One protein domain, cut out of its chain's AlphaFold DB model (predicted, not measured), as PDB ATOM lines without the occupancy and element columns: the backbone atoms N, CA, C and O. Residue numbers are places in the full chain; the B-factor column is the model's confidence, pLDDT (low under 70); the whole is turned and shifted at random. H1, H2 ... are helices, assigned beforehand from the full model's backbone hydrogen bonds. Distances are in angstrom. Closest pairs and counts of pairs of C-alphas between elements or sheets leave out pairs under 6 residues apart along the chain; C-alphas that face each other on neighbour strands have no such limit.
ATOM      1  N   VAL A   2     220.845 106.691 331.512       92.44
ATOM      2  CA  VAL A   2     219.867 107.532 330.784       92.44
ATOM      3  C   VAL A   2     219.938 107.413 329.252       92.44
ATOM      4  O   VAL A   2     218.918 107.190 328.617       92.44
ATOM      5  N   ILE A   3     221.132 107.484 328.647       94.62
ATOM      6  CA  ILE A   3     221.297 107.348 327.183       94.62
ATOM      7  C   ILE A   3     220.814 105.982 326.677       94.62
ATOM      8  O   ILE A   3     220.113 105.915 325.674       94.62
ATOM      9  N   LYS A   4     221.174 104.900 327.376       95.50
ATOM     10  CA  LYS A   4     220.688 103.554 327.065       95.50
ATOM     11  C   LYS A   4     219.168 103.522 327.164       95.50
ATOM     12  O   LYS A   4     218.522 103.062 326.236       95.50
ATOM     13  N   ASP A   5     218.634 103.993 328.285       95.44
ATOM     14  CA  ASP A   5     217.219 103.845 328.622       95.44
ATOM     15  C   ASP A   5     216.336 104.637 327.631       95.44
ATOM     16  O   ASP A   5     215.290 104.145 327.222       95.44
ATOM     17  N   LEU A   6     216.810 105.802 327.160       95.56
ATOM     18  CA  LEU A   6     216.209 106.553 326.052       95.56
ATOM     19  C   LEU A   6     216.235 105.785 324.731       95.56
ATOM     20  O   LEU A   6     215.229 105.710 324.048       95.56
ATOM     21  N   ILE A   7     217.376 105.227 324.336       95.88
ATOM     22  CA  ILE A   7     217.500 104.560 323.031       95.88
ATOM     23  C   ILE A   7     216.715 103.245 323.004       95.88
ATOM     24  O   ILE A   7     216.062 102.922 322.012       95.88
ATOM     25  N   ASP A   8     216.776 102.484 324.095       95.94
ATOM     26  CA  ASP A   8     216.141 101.174 324.204       95.94
ATOM     27  C   ASP A   8     214.616 101.268 324.388       95.94
ATOM     28  O   ASP A   8     213.932 100.262 324.196       95.94
ATOM     29  N   SER A   9     214.062 102.448 324.704       95.19
ATOM     30  CA  SER A   9     212.608 102.667 324.683       95.19
ATOM     31  C   SER A   9     212.037 102.755 323.258       95.19
ATOM     32  O   SER A   9     210.826 102.629 323.077       95.19
ATOM     33  N   GLY A  10     212.901 102.846 322.237       94.69
ATOM     34  CA  GLY A  10     212.543 102.684 320.831       94.69
ATOM     35  C   GLY A  10     212.443 104.003 320.069       94.69
ATOM     36  O   GLY A  10     213.222 104.929 320.282       94.69
ATOM     37  N   GLU A  11     211.523 104.074 319.108       93.75
ATOM     38  CA  GLU A  11     211.325 105.284 318.304       93.75
ATOM     39  C   GLU A  11     210.632 106.401 319.106       93.75
ATOM     40  O   GLU A  11     209.742 106.102 319.904       93.75
ATOM     41  N   PRO A  12     210.974 107.685 318.871       94.06
ATOM     42  CA  PRO A  12     211.928 108.192 317.868       94.06
ATOM     43  C   PRO A  12     213.399 108.197 318.330       94.06
ATOM     44  O   PRO A  12     214.299 108.559 317.569       94.06
ATOM     45  N   TYR A  13     213.664 107.825 319.583       95.62
ATOM     46  CA  TYR A  13     214.977 107.961 320.216       95.62
ATOM     47  C   TYR A  13     216.056 107.101 319.553       95.62
ATOM     48  O   TYR A  13     217.205 107.534 319.438       95.62
ATOM     49  N   LEU A  14     215.688 105.905 319.085       94.06
ATOM     50  CA  LEU A  14     216.583 105.007 318.362       94.06
ATOM     51  C   LEU A  14     217.109 105.645 317.072       94.06
ATOM     52  O   LEU A  14     218.322 105.665 316.862       94.06
ATOM     53  N   THR A  15     216.225 106.208 316.243       94.94
ATOM     54  CA  THR A  15     216.623 106.923 315.022       94.94
ATOM     55  C   THR A  15     217.492 108.137 315.353       94.94
ATOM     56  O   THR A  15     218.555 108.345 314.768       94.94
ATOM     57  N   ASN A  16     217.106 108.919 316.360       94.50
ATOM     58  CA  ASN A  16     217.851 110.117 316.753       94.50
ATOM     59  C   ASN A  16     219.258 109.810 317.303       94.50
ATOM     60  O   ASN A  16     220.153 110.663 317.274       94.50
ATOM     61  N   ALA A  17     219.493 108.577 317.758       92.19
ATOM     62  CA  ALA A  17     220.789 108.128 318.241       92.19
ATOM     63  C   ALA A  17     221.830 107.869 317.138       92.19
ATOM     64  O   ALA A  17     223.001 107.657 317.460       92.19
ATOM     65  N   GLU A  18     221.473 107.942 315.850       89.88
ATOM     66  CA  GLU A  18     222.428 107.785 314.741       89.88
ATOM     67  C   GLU A  18     223.630 108.733 314.864       89.88
ATOM     68  O   GLU A  18     224.788 108.336 314.687       89.88
ATOM     69  N   LYS A  19     223.375 109.997 315.219       84.19
ATOM     70  CA  LYS A  19     224.421 111.015 315.354       84.19
ATOM     71  C   LYS A  19     225.413 110.690 316.483       84.19
ATOM     72  O   LYS A  19     226.610 110.645 316.184       84.19
ATOM     73  N   PRO A  20     224.994 110.438 317.740       82.44
ATOM     74  CA  PRO A  20     225.926 110.005 318.785       82.44
ATOM     75  C   PRO A  20     226.564 108.635 318.495       82.44
ATOM     76  O   PRO A  20     227.706 108.409 318.893       82.44
ATOM     77  N   ALA A  21     225.894 107.747 317.752       84.56
ATOM     78  CA  ALA A  21     226.435 106.444 317.367       84.56
ATOM     79  C   ALA A  21     227.516 106.506 316.272       84.56
ATOM     80  O   ALA A  21     228.326 105.586 316.161       84.56
ATOM     81  N   SER A  22     227.573 107.586 315.483       81.94
ATOM     82  CA  SER A  22     228.456 107.714 314.308       81.94
ATOM     83  C   SER A  22     229.957 107.535 314.585       81.94
ATOM     84  O   SER A  22     230.725 107.221 313.675       81.94
ATOM     85  N   LEU A  23     230.390 107.716 315.834       75.06
ATOM     86  CA  LEU A  23     231.790 107.594 316.253       75.06
ATOM     87  C   LEU A  23     232.157 106.188 316.760       75.06
ATOM     88  O   LEU A  23     233.321 105.929 317.080       75.06
ATOM     89  N   ILE A  24     231.189 105.273 316.838       84.12
ATOM     90  CA  ILE A  24     231.377 103.936 317.400       84.12
ATOM     91  C   ILE A  24     232.026 103.024 316.364       84.12
ATOM     92  O   ILE A  24     231.538 102.841 315.249       84.12
ATOM     93  N   ARG A  25     233.136 102.395 316.755       83.69
ATOM     94  CA  ARG A  25     233.785 101.374 315.933       83.69
ATOM     95  C   ARG A  25     233.014 100.063 316.047       83.69
ATOM     96  O   ARG A  25     232.995  99.447 317.107       83.69
ATOM     97  N   LEU A  26     232.419  99.633 314.940       86.38
ATOM     98  CA  LEU A  26     231.761  98.337 314.825       86.38
ATOM     99  C   LEU A  26     232.755  97.301 314.299       86.38
ATOM    100  O   LEU A  26     233.129  97.325 313.128       86.38
ATOM    101  N   ASP A  27     233.176  96.383 315.165       91.06
ATOM    102  CA  ASP A  27     233.880  95.171 314.757       91.06
ATOM    103  C   ASP A  27     232.949  93.946 314.815       91.06
ATOM    104  O   ASP A  27     231.813  94.008 315.292       91.06
ATOM    105  N   PHE A  28     233.424  92.802 314.317       93.31
ATOM    106  CA  PHE A  28     232.619  91.579 314.296       93.31
ATOM    107  C   PHE A  28     232.233  91.089 315.702       93.31
ATOM    108  O   PHE A  28     231.192  90.455 315.867       93.31
ATOM    109  N   SER A  29     233.043  91.380 316.724       93.38
ATOM    110  CA  SER A  29     232.744  90.984 318.101       93.38
ATOM    111  C   SER A  29     231.573  91.788 318.668       93.38
ATOM    112  O   SER A  29     230.671  91.191 319.258       93.38
ATOM    113  N   VAL A  30     231.533  93.094 318.390       91.50
ATOM    114  CA  VAL A  30     230.430  93.995 318.744       91.50
ATOM    115  C   VAL A  30     229.166  93.616 317.978       91.50
ATOM    116  O   VAL A  30     228.117  93.427 318.588       91.50
ATOM    117  N   LEU A  31     229.262  93.407 316.659       92.06
ATOM    118  CA  LEU A  31     228.117  92.986 315.842       92.06
ATOM    119  C   LEU A  31     227.521  91.662 316.329       92.06
ATOM    120  O   LEU A  31     226.304  91.537 316.457       92.06
ATOM    121  N   ARG A  32     228.372  90.681 316.650       95.62
ATOM    122  CA  ARG A  32     227.938  89.401 317.220       95.62
ATOM    123  C   ARG A  32     227.274  89.586 318.584       95.62
ATOM    124  O   ARG A  32     226.293  88.902 318.855       95.62
ATOM    125  N   ALA A  33     227.795  90.475 319.431       94.62
ATOM    126  CA  ALA A  33     227.220  90.753 320.745       94.62
ATOM    127  C   ALA A  33     225.823  91.387 320.632       94.62
ATOM    128  O   ALA A  33     224.904  90.927 321.304       94.62
ATOM    129  N   VAL A  34     225.641  92.362 319.735       93.62
ATOM    130  CA  VAL A  34     224.334  92.987 319.472       93.62
ATOM    131  C   VAL A  34     223.356  91.977 318.863       93.62
ATOM    132  O   VAL A  34     222.255  91.795 319.373       93.62
ATOM    133  N   HIS A  35     223.759  91.256 317.808       93.94
ATOM    134  CA  HIS A  35     222.904  90.252 317.161       93.94
ATOM    135  C   HIS A  35     222.498  89.129 318.126       93.94
ATOM    136  O   HIS A  35     221.345  88.700 318.143       93.94
ATOM    137  N   GLY A  36     223.439  88.680 318.958       95.12
ATOM    138  CA  GLY A  36     223.208  87.691 320.008       95.12
ATOM    139  C   GLY A  36     222.455  88.227 321.229       95.12
ATOM    140  O   GLY A  36     222.248  87.458 322.163       95.12
ATOM    141  N   LYS A  37     222.057  89.512 321.239       93.44
ATOM    142  CA  LYS A  37     221.387  90.204 322.356       93.44
ATOM    143  C   LYS A  37     222.173  90.174 323.673       93.44
ATOM    144  O   LYS A  37     221.587  90.240 324.747       93.44
ATOM    145  N   ALA A  38     223.497  90.054 323.592       95.94
ATOM    146  CA  ALA A  38     224.383  90.140 324.749       95.94
ATOM    147  C   ALA A  38     224.556  91.588 325.231       95.94
ATOM    148  O   ALA A  38     224.838  91.801 326.405       95.94
ATOM    149  N   ILE A  39     224.389  92.552 324.321       94.56
ATOM    150  CA  ILE A  39     224.282  93.985 324.608       94.56
ATOM    151  C   ILE A  39     223.159  94.587 323.760       94.56
ATOM    152  O   ILE A  39     222.889  94.095 322.656       94.56
ATOM    153  N   THR A  40     222.522  95.647 324.246       95.25
ATOM    154  CA  THR A  40     221.553  96.434 323.466       95.25
ATOM    155  C   THR A  40     222.244  97.502 322.612       95.25
ATOM    156  O   THR A  40     223.429  97.805 322.785       95.25
ATOM    157  N   VAL A  41     221.505  98.090 321.662       93.50
ATOM    158  CA  VAL A  41     221.996  99.249 320.893       93.50
ATOM    159  C   VAL A  41     222.206 100.440 321.826       93.50
ATOM    160  O   VAL A  41     223.246 101.092 321.740       93.50
ATOM    161  N   GLY A  42     221.285 100.681 322.764       94.50
ATOM    162  CA  GLY A  42     221.431 101.729 323.766       94.50
ATOM    163  C   GLY A  42     222.678 101.557 324.630       94.50
ATOM    164  O   GLY A  42     223.380 102.534 324.873       94.50
ATOM    165  N   GLU A  43     223.019 100.331 325.039       94.50
ATOM    166  CA  GLU A  43     224.253 100.044 325.789       94.50
ATOM    167  C   GLU A  43     225.509 100.353 324.979       94.50
ATOM    168  O   GLU A  43     226.437 100.988 325.489       94.50
ATOM    169  N   LEU A  44     225.525  99.947 323.708       93.31
ATOM    170  CA  LEU A  44     226.632 100.235 322.805       93.31
ATOM    171  C   LEU A  44     226.829 101.748 322.632       93.31
ATOM    172  O   LEU A  44     227.956 102.239 322.739       93.31
ATOM    173  N   VAL A  45     225.741 102.489 322.400       92.69
ATOM    174  CA  VAL A  45     225.798 103.943 322.216       92.69
ATOM    175  C   VAL A  45     226.190 104.655 323.500       92.69
ATOM    176  O   VAL A  45     227.127 105.452 323.488       92.69
ATOM    177  N   ALA A  46     225.553 104.327 324.622       92.81
ATOM    178  CA  ALA A  46     225.849 104.930 325.916       92.81
ATOM    179  C   ALA A  46     227.321 104.761 326.322       92.81
ATOM    180  O   ALA A  46     227.904 105.680 326.895       92.81
ATOM    181  N   HIS A  47     227.939 103.623 325.994       89.69
ATOM    182  CA  HIS A  47     229.362 103.389 326.246       89.69
ATOM    183  C   HIS A  47     230.283 104.187 325.302       89.69
ATOM    184  O   HIS A  47     231.405 104.537 325.670       89.69
ATOM    185  N   GLY A  48     229.844 104.461 324.071       88.56
ATOM    186  CA  GLY A  48     230.616 105.221 323.084       88.56
ATOM    187  C   GLY A  48     230.609 106.737 323.305       88.56
ATOM    188  O   GLY A  48     231.544 107.421 322.886       88.56
ATOM    189  N   VAL A  49     229.577 107.273 323.964       89.44
ATOM    190  CA  VAL A  49     229.428 108.718 324.176       89.44
ATOM    191  C   VAL A  49     230.444 109.232 325.199       89.44
ATOM    192  O   VAL A  49     230.456 108.848 326.367       89.44
ATOM    193  N   GLN A  50     231.280 110.177 324.770       89.19
ATOM    194  CA  GLN A  50     232.272 110.819 325.629       89.19
ATOM    195  C   GLN A  50     231.713 112.082 326.288       89.19
ATOM    196  O   GLN A  50     231.533 113.115 325.643       89.19
TER     197      GLN A  50
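Overview. This is residues 2 to 50 of the 174 residues of an uncharacterized protein of Pseudomonas sp. ef1 (UniProt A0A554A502). Helix H5 is in the middle of a small group of helices: H1 packs side by side with it, running the opposite way, and the short H2 and H3 lead on from H1 until H3 packs on H5 as well. H4 is set off at one end of the longest axis, reached by the links of residues 22 to 27 and 36 to 40. The printed part has 49 residues with five named helices, H1 to H5 in that order, and no named strand; the class is all helix. It is compact, with a radius of gyration of the C-alphas of 10.2 A and spans of 26 by 20 by 16 A.

Arrangement. Start at H1, residues 2 to 8, which touches H5, residues 41 to 48; their closest C-alphas, Lys 4 and Gly 42, are 3.8 A apart. They run opposite ways at a shallow tilt of 34 degrees, only just short of steep. H2, residues 13 to 16, touches H1 only at the corner by their link, where the closest C-alphas, Ile 7 and Leu 14, are 4.8 A apart. H2 meets H3, residues 18 to 21, only through their link. H3 touches H5, with the C-alphas of Ala 21 and Val 45 closest at 5.5 A. H4, residues 28 to 35, is close to H5 but not clearly touching: the closest C-alphas, Val 34 and Val 41, are 6.8 A apart. H1, H2 and H3 are apart from H4. In H1, H4 and H5 every O i to N i+4 pair is within hydrogen-bond range; H2 and H3 are too short for one.

Along the chain. Find C-alpha 2 at (219.867, 107.532, 330.784); from there H1 runs 9.9 A to C-alpha 8. H4 begins at C-alpha 28 (232.619, 91.579, 314.296) and is 10.2 A long. H5 runs 10.7 A to C-alpha 48 at (230.616, 105.221, 323.084).

Size, cuts and confidence. The C-alphas farthest apart, Pro 12 and Ser 29, are 27.0 A apart. The printed part has no cut, and no link is long. Mean pLDDT of the printed part is 91.8, and no printed residue is under 70.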